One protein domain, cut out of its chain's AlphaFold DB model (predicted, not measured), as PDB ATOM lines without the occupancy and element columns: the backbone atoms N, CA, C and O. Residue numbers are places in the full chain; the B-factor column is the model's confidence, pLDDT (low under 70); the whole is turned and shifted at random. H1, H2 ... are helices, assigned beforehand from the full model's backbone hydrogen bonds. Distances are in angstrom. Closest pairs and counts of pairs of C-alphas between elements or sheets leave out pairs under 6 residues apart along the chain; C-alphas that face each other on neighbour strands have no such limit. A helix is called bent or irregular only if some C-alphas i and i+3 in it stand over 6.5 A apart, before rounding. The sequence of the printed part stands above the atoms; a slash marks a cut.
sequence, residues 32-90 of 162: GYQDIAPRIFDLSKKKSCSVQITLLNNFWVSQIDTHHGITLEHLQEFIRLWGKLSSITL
ATOM      1  N   GLY A  32     179.160  91.060 187.145       56.94
ATOM      2  CA  GLY A  32     177.737  91.106 187.411       56.94
ATOM      3  C   GLY A  32     177.021  91.376 186.108       56.94
ATOM      4  O   GLY A  32     177.603  91.897 185.161       56.94
ATOM      5  N   TYR A  33     175.715  91.156 186.083       65.56
ATOM      6  CA  TYR A  33     174.843  91.815 185.109       65.56
ATOM      7  C   TYR A  33     175.128  93.338 185.016       65.56
ATOM      8  O   TYR A  33     175.029  93.909 183.936       65.56
ATOM      9  N   GLN A  34     175.615  93.945 186.111       72.06
ATOM     10  CA  GLN A  34     176.133  95.321 186.206       72.06
ATOM     11  C   GLN A  34     177.362  95.612 185.325       72.06
ATOM     12  O   GLN A  34     177.491  96.724 184.836       72.06
ATOM     13  N   ASP A  35     178.253  94.643 185.104       77.69
ATOM     14  CA  ASP A  35     179.478  94.848 184.311       77.69
ATOM     15  C   ASP A  35     179.238  94.624 182.810       77.69
ATOM     16  O   ASP A  35     180.003  95.084 181.964       77.69
ATOM     17  N   ILE A  36     178.177  93.888 182.464       78.12
ATOM     18  CA  ILE A  36     177.809  93.576 181.076       78.12
ATOM     19  C   ILE A  36     176.903  94.661 180.489       78.12
ATOM     20  O   ILE A  36     177.046  94.986 179.309       78.12
ATOM     21  N   ALA A  37     175.970  95.172 181.293       83.44
ATOM     22  CA  ALA A  37     174.950  96.130 180.884       83.44
ATOM     23  C   ALA A  37     174.655  97.121 182.035       83.44
ATOM     24  O   ALA A  37     173.601  97.028 182.679       83.44
ATOM     25  N   PRO A  38     175.601  98.025 182.359       86.50
ATOM     26  CA  PRO A  38     175.476  98.948 183.487       86.50
ATOM     27  C   PRO A  38     174.280  99.898 183.354       86.50
ATOM     28  O   PRO A  38     173.611 100.178 184.345       86.50
ATOM     29  N   ARG A  39     173.943 100.344 182.141       86.50
ATOM     30  CA  ARG A  39     172.854 101.309 181.929       86.50
ATOM     31  C   ARG A  39     171.493 100.638 182.053       86.50
ATOM     32  O   ARG A  39     170.583 101.166 182.685       86.50
ATOM     33  N   ILE A  40     171.363  99.421 181.520       86.00
ATOM     34  CA  ILE A  40     170.165  98.592 181.737       86.00
ATOM     35  C   ILE A  40     169.999  98.245 183.221       86.00
ATOM     36  O   ILE A  40     168.877  98.187 183.724       86.00
ATOM     37  N   PHE A  41     171.106  98.046 183.943       84.31
ATOM     38  CA  PHE A  41     171.057  97.844 185.383       84.31
ATOM     39  C   PHE A  41     170.518  99.068 186.136       84.31
ATOM     40  O   PHE A  41     169.754  98.906 187.092       84.31
ATOM     41  N   ASP A  42     170.887 100.274 185.716       85.88
ATOM     42  CA  ASP A  42     170.392 101.506 186.328       85.88
ATOM     43  C   ASP A  42     168.890 101.698 186.111       85.88
ATOM     44  O   ASP A  42     168.193 102.060 187.060       85.88
ATOM     45  N   LEU A  43     168.376 101.321 184.935       85.50
ATOM     46  CA  LEU A  43     166.941 101.302 184.627       85.50
ATOM     47  C   LEU A  43     166.165 100.168 185.321       85.50
ATOM     48  O   LEU A  43     164.942 100.101 185.223       85.50
ATOM     49  N   SER A  44     166.831  99.239 186.012       84.44
ATOM     50  CA  SER A  44     166.147  98.114 186.652       84.44
ATOM     51  C   SER A  44     165.418  98.529 187.934       84.44
ATOM     52  O   SER A  44     166.031  98.982 188.905       84.44
ATOM     53  N   LYS A  45     164.110  98.256 187.984       82.25
ATOM     54  CA  LYS A  45     163.231  98.493 189.140       82.25
ATOM     55  C   LYS A  45     163.605  97.639 190.353       82.25
ATOM     56  O   LYS A  45     163.480  98.087 191.491       82.25
ATOM     57  N   LYS A  46     164.055  96.395 190.136       75.19
ATOM     58  CA  LYS A  46     164.298  95.416 191.210       75.19
ATOM     59  C   LYS A  46     165.652  94.730 191.069       75.19
ATOM     60  O   LYS A  46     165.825  93.793 190.301       75.19
ATOM     61  N   LYS A  47     166.591  95.144 191.923       75.38
ATOM     62  CA  LYS A  47     167.999  94.696 191.915       75.38
ATOM     63  C   LYS A  47     168.277  93.478 192.814       75.38
ATOM     64  O   LYS A  47     169.382  92.948 192.821       75.38
ATOM     65  N   SER A  48     167.285  93.043 193.594       73.88
ATOM     66  CA  SER A  48     167.395  91.981 194.609       73.88
ATOM     67  C   SER A  48     166.552  90.734 194.300       73.88
ATOM     68  O   SER A  48     166.217  89.973 195.206       73.88
ATOM     69  N   CYS A  49     166.164  90.524 193.039       72.38
ATOM     70  CA  CYS A  49     165.389  89.346 192.651       72.38
ATOM     71  C   CYS A  49     166.282  88.098 192.516       72.38
ATOM     72  O   CYS A  49     167.455  88.198 192.162       72.38
ATOM     73  N   SER A  50     165.721  86.917 192.804       76.94
ATOM     74  CA  SER A  50     166.400  85.642 192.549       76.94
ATOM     75  C   SER A  50     166.602  85.458 191.047       76.94
ATOM     76  O   SER A  50     165.670  85.687 190.274       76.94
ATOM     77  N   VAL A  51     167.789  85.004 190.642       81.31
ATOM     78  CA  VAL A  51     168.126  84.737 189.233       81.31
ATOM     79  C   VAL A  51     167.148  83.736 188.617       81.31
ATOM     80  O   VAL A  51     166.697  83.944 187.497       81.31
ATOM     81  N   GLN A  52     166.733  82.720 189.379       79.00
ATOM     82  CA  GLN A  52     165.766  81.721 188.922       79.00
ATOM     83  C   GLN A  52     164.423  82.346 188.528       79.00
ATOM     84  O   GLN A  52     163.921  82.098 187.439       79.00
ATOM     85  N   ILE A  53     163.869  83.207 189.385       78.44
ATOM     86  CA  ILE A  53     162.606  83.915 189.115       78.44
ATOM     87  C   ILE A  53     162.790  84.910 187.965       78.44
ATOM     88  O   ILE A  53     161.916  85.072 187.126       78.44
ATOM     89  N   THR A  54     163.944  85.573 187.932       80.12
ATOM     90  CA  THR A  54     164.276  86.628 186.969       80.12
ATOM     91  C   THR A  54     164.404  86.084 185.543       80.12
ATOM     92  O   THR A  54     163.972  86.739 184.595       80.12
ATOM     93  N   LEU A  55     164.964  84.882 185.388       82.06
ATOM     94  CA  LEU A  55     165.107  84.205 184.097       82.06
ATOM     95  C   LEU A  55     163.850  83.438 183.679       82.06
ATOM     96  O   LEU A  55     163.619  83.263 182.483       82.06
ATOM     97  N   LEU A  56     163.005  83.026 184.630       82.00
ATOM     98  CA  LEU A  56     161.738  82.381 184.310       82.00
ATOM     99  C   LEU A  56     160.849  83.332 183.493       82.00
ATOM    100  O   LEU A  56     160.553  84.450 183.912       82.00
ATOM    101  N   ASN A  57     160.420  82.871 182.317       78.31
ATOM    102  CA  ASN A  57     159.509  83.593 181.426       78.31
ATOM    103  C   ASN A  57     159.972  85.017 181.048       78.31
ATOM    104  O   ASN A  57     159.150  85.911 180.859       78.31
ATOM    105  N   ASN A  58     161.288  85.252 180.978       81.56
ATOM    106  CA  ASN A  58     161.869  86.567 180.678       81.56
ATOM    107  C   ASN A  58     161.382  87.690 181.615       81.56
ATOM    108  O   ASN A  58     161.319  88.856 181.217       81.56
ATOM    109  N   PHE A  59     161.065  87.358 182.874       82.56
ATOM    110  CA  PHE A  59     160.546  88.312 183.858       82.56
ATOM    111  C   PHE A  59     161.452  89.537 184.028       82.56
ATOM    112  O   PHE A  59     160.964  90.644 184.247       82.56
ATOM    113  N   TRP A  60     162.763  89.374 183.867       83.25
ATOM    114  CA  TRP A  60     163.734  90.464 183.917       83.25
ATOM    115  C   TRP A  60     163.444  91.625 182.955       83.25
ATOM    116  O   TRP A  60     163.716  92.768 183.313       83.25
ATOM    117  N   VAL A  61     162.837  91.374 181.788       85.94
ATOM    118  CA  VAL A  61     162.460  92.436 180.836       85.94
ATOM    119  C   VAL A  61     161.398  93.349 181.439       85.94
ATOM    120  O   VAL A  61     161.484  94.566 181.313       85.94
ATOM    121  N   SER A  62     160.438  92.777 182.176       84.50
ATOM    122  CA  SER A  62     159.394  93.550 182.870       84.50
ATOM    123  C   SER A  62     159.949  94.450 183.979       84.50
ATOM    124  O   SER A  62     159.279  95.380 184.432       84.50
ATOM    125  N   GLN A  63     161.173  94.169 184.437       83.69
ATOM    126  CA  GLN A  63     161.841  94.938 185.479       83.69
ATOM    127  C   GLN A  63     162.601  96.146 184.929       83.69
ATOM    128  O   GLN A  63     163.091  96.935 185.732       83.69
ATOM    129  N   ILE A  64     162.707  96.313 183.610       86.00
ATOM    130  CA  ILE A  64     163.338  97.484 182.996       86.00
ATOM    131  C   ILE A  64     162.326  98.630 182.993       86.00
ATOM    132  O   ILE A  64     161.204  98.486 182.506       86.00
ATOM    133  N   ASP A  65     162.701  99.770 183.568       84.38
ATOM    134  CA  ASP A  65     161.895 100.979 183.509       84.38
ATOM    135  C   ASP A  65     162.079 101.688 182.167       84.38
ATOM    136  O   ASP A  65     163.100 102.311 181.896       84.38
ATOM    137  N   THR A  66     161.065 101.581 181.317       83.50
ATOM    138  CA  THR A  66     161.020 102.232 180.006       83.50
ATOM    139  C   THR A  66     160.414 103.634 180.064       83.50
ATOM    140  O   THR A  66     160.387 104.331 179.052       83.50
ATOM    141  N   HIS A  67     159.941 104.067 181.240       79.31
ATOM    142  CA  HIS A  67     159.261 105.350 181.410       79.31
ATOM    143  C   HIS A  67     160.222 106.547 181.315       79.31
ATOM    144  O   HIS A  67     159.817 107.648 180.950       79.31
ATOM    145  N   HIS A  68     161.508 106.318 181.598       69.19
ATOM    146  CA  HIS A  68     162.578 107.313 181.554       69.19
ATOM    147  C   HIS A  68     163.439 107.171 180.289       69.19
ATOM    148  O   HIS A  68     164.651 107.085 180.397       69.19
ATOM    149  N   GLY A  69     162.815 107.129 179.105       78.75
ATOM    150  CA  GLY A  69     163.478 107.267 177.796       78.75
ATOM    151  C   GLY A  69     164.573 106.236 177.463       78.75
ATOM    152  O   GLY A  69     165.650 106.208 178.046       78.75
ATOM    153  N   ILE A  70     164.361 105.426 176.426       85.38
ATOM    154  CA  ILE A  70     165.347 104.429 175.981       85.38
ATOM    155  C   ILE A  70     166.243 105.041 174.897       85.38
ATOM    156  O   ILE A  70     165.753 105.435 173.839       85.38
ATOM    157  N   THR A  71     167.556 105.093 175.131       89.62
ATOM    158  CA  THR A  71     168.531 105.489 174.094       89.62
ATOM    159  C   THR A  71     169.064 104.276 173.323       89.62
ATOM    160  O   THR A  71     168.947 103.134 173.771       89.62
ATOM    161  N   LEU A  72     169.706 104.512 172.173       88.44
ATOM    162  CA  LEU A  72     170.333 103.455 171.366       88.44
ATOM    163  C   LEU A  72     171.360 102.626 172.160       88.44
ATOM    164  O   LEU A  72     171.446 101.414 171.984       88.44
ATOM    165  N   GLU A  73     172.108 103.260 173.062       88.81
ATOM    166  CA  GLU A  73     173.110 102.586 173.894       88.81
ATOM    167  C   GLU A  73     172.460 101.597 174.875       88.81
ATOM    168  O   GLU A  73     172.969 100.493 175.067       88.81
ATOM    169  N   HIS A  74     171.289 101.939 175.427       89.25
ATOM    170  CA  HIS A  74     170.503 101.007 176.240       89.25
ATOM    171  C   HIS A  74     170.071  99.793 175.412       89.25
ATOM    172  O   HIS A  74     170.198  98.658 175.866       89.25
ATOM    173  N   LEU A  75     169.613 100.006 174.175       89.12
ATOM    174  CA  LEU A  75     169.194  98.920 173.288       89.12
ATOM    175  C   LEU A  75     170.357  97.976 172.931       89.12
ATOM    176  O   LEU A  75     170.193  96.757 172.948       89.12
ATOM    177  N   GLN A  76     171.547  98.518 172.664       91.44
ATOM    178  CA  GLN A  76     172.747  97.714 172.412       91.44
ATOM    179  C   GLN A  76     173.137  96.864 173.629       91.44
ATOM    180  O   GLN A  76     173.390  95.663 173.492       91.44
ATOM    181  N   GLU A  77     173.151  97.459 174.825       90.38
ATOM    182  CA  GLU A  77     173.410  96.730 176.070       90.38
ATOM    183  C   GLU A  77     172.354  95.650 176.330       90.38
ATOM    184  O   GLU A  77     172.700  94.530 176.715       90.38
ATOM    185  N   PHE A  78     171.083  95.953 176.057       88.94
ATOM    186  CA  PHE A  78     169.981  95.008 176.188       88.94
ATOM    187  C   PHE A  78     170.161  93.791 175.280       88.94
ATOM    188  O   PHE A  78     170.081  92.666 175.763       88.94
ATOM    189  N   ILE A  79     170.454  93.986 173.990       89.75
ATOM    190  CA  ILE A  79     170.655  92.880 173.040       89.75
ATOM    191  C   ILE A  79     171.852  92.022 173.459       89.75
ATOM    192  O   ILE A  79     171.781  90.792 173.444       89.75
ATOM    193  N   ARG A  80     172.952  92.658 173.883       89.12
ATOM    194  CA  ARG A  80     174.149  91.953 174.357       89.12
ATOM    195  C   ARG A  80     173.862  91.120 175.604       89.12
ATOM    196  O   ARG A  80     174.356  89.997 175.718       89.12
ATOM    197  N   LEU A  81     173.087  91.666 176.539       86.94
ATOM    198  CA  LEU A  81     172.648  90.952 177.732       86.94
ATOM    199  C   LEU A  81     171.710  89.801 177.356       86.94
ATOM    200  O   LEU A  81     171.940  88.676 177.790       86.94
ATOM    201  N   TRP A  82     170.716  90.061 176.506       87.81
ATOM    202  CA  TRP A  82     169.757  89.069 176.028       87.81
ATOM    203  C   TRP A  82     170.458  87.867 175.401       87.81
ATOM    204  O   TRP A  82     170.206  86.745 175.819       87.81
ATOM    205  N   GLY A  83     171.399  88.093 174.478       88.69
ATOM    206  CA  GLY A  83     172.145  87.014 173.823       88.69
ATOM    207  C   GLY A  83     172.950  86.145 174.797       88.69
ATOM    208  O   GLY A  83     173.061  84.936 174.608       88.69
ATOM    209  N   LYS A  84     173.478  86.734 175.880       85.44
ATOM    210  CA  LYS A  84     174.159  85.977 176.943       85.44
ATOM    211  C   LYS A  84     173.182  85.212 177.830       85.44
ATOM    212  O   LYS A  84     173.495  84.104 178.250       85.44
ATOM    213  N   LEU A  85     172.025  85.794 178.140       84.31
ATOM    214  CA  LEU A  85     171.016  85.153 178.981       84.31
ATOM    215  C   LEU A  85     170.280  84.033 178.242       84.31
ATOM    216  O   LEU A  85     169.972  83.017 178.853       84.31
ATOM    217  N   SER A  86     170.062  84.165 176.931       82.94
ATOM    218  CA  SER A  86     169.389  83.145 176.120       82.94
ATOM    219  C   SER A  86     170.159  81.827 176.048       82.94
ATOM    220  O   SER A  86     169.550  80.781 175.856       82.94
ATOM    221  N   SER A  87     171.484  81.854 176.220       80.75
ATOM    222  CA  SER A  87     172.298  80.634 176.291       80.75
ATOM    223  C   SER A  87     172.269  79.943 177.659       80.75
ATOM    224  O   SER A  87     172.834  78.862 177.803       80.75
ATOM    225  N   ILE A  88     171.658  80.552 178.681       82.25
ATOM    226  CA  ILE A  88     171.669  80.025 180.047       82.25
ATOM    227  C   ILE A  88     170.436  79.154 180.261       82.25
ATOM    228  O   ILE A  88     169.315  79.645 180.377       82.25
ATOM    229  N   THR A  89     170.652  77.850 180.391       79.00
ATOM    230  CA  THR A  89     169.622  76.902 180.817       79.00
ATOM    231  C   THR A  89     169.766  76.633 182.310       79.00
ATOM    232  O   THR A  89     170.752  76.033 182.742       79.00
ATOM    233  N   LEU A  90     168.793  77.072 183.109       78.44
ATOM    234  CA  LEU A  90     168.757  76.758 184.536       78.44
ATOM    235  C   LEU A  90     168.245  75.335 184.745       78.44
ATOM    236  O   LEU A  90     167.161  74.986 184.272       78.44
TER     237      LEU A  90
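What this domain is: This is residues 32 to 90 of the 162 residues of the protein "zf-RVT domain-containing protein" of Aegilops tauschii subsp. strangulata (UniProt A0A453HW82). One straight helix, H4, runs along the length of this small elongated body, and two short helices, H1 and H2, pack on it side-on. The irregular helix H3 runs back near H4, close to it with Leu 55 near Leu 85. The printed part has 59 residues with four named helices in the order H1, H2, H3, H4 and no named strand; its class is all helix. It is compact, with a radius of gyration of the C-alphas of 10.9 A, and spans 31 by 20 by 19 A.

How they stand to each other: Begin with H4, residues 72 to 86. With its residues 74 to 78 alone it touches H2, residues 38 to 42; the closest C-alphas, those of Ile 40 and His 74, are 6.0 A apart. With residues 77 to 81 alone it touches H1, residues 33 to 36, closest at the C-alphas of Ile 36 and Leu 81, 6.7 A. H1 and H2 are close but not clearly touching, their closest C-alphas, Gln 34 and Phe 41, 5.7 A apart. H3, residues 51 to 62, is close to H4 but not clearly touching, with the closest C-alphas, Leu 55 and Leu 85, 7.9 A apart; they run opposite ways at a shallow tilt of 34 degrees, only just short of steep. H3 is apart from H1 and H2. Every O i to N i+4 pair is within hydrogen-bond range in H2 and H4; H3 has 2 of 8, beside 6 of 9 O i to N i+3 pairs, and H1 is too short for an i+4 pair.

Where its parts are: Find C-alpha 72 at (170.333, 103.455, 171.366); from there H4 runs 20.9 A to C-alpha 86 at (169.389, 83.145, 176.120). H3 covers 13.9 A from C-alpha 51 at (168.126, 84.737, 189.233), and is irregular: C-alphas 57 and 60 are 8.4 A apart. H1 and H2 measure 5.3 A and 6.4 A.

The domain as a whole: The C-alphas farthest apart, Gly 69 and Leu 90, are 31.7 A apart. The printed part has no cut; the link H1 to H2 is tight, and those from H2 to H3 and H3 to H4 are short. The mean pLDDT of the printed part is 82.2, with residues 32, 33 and 68 under 70.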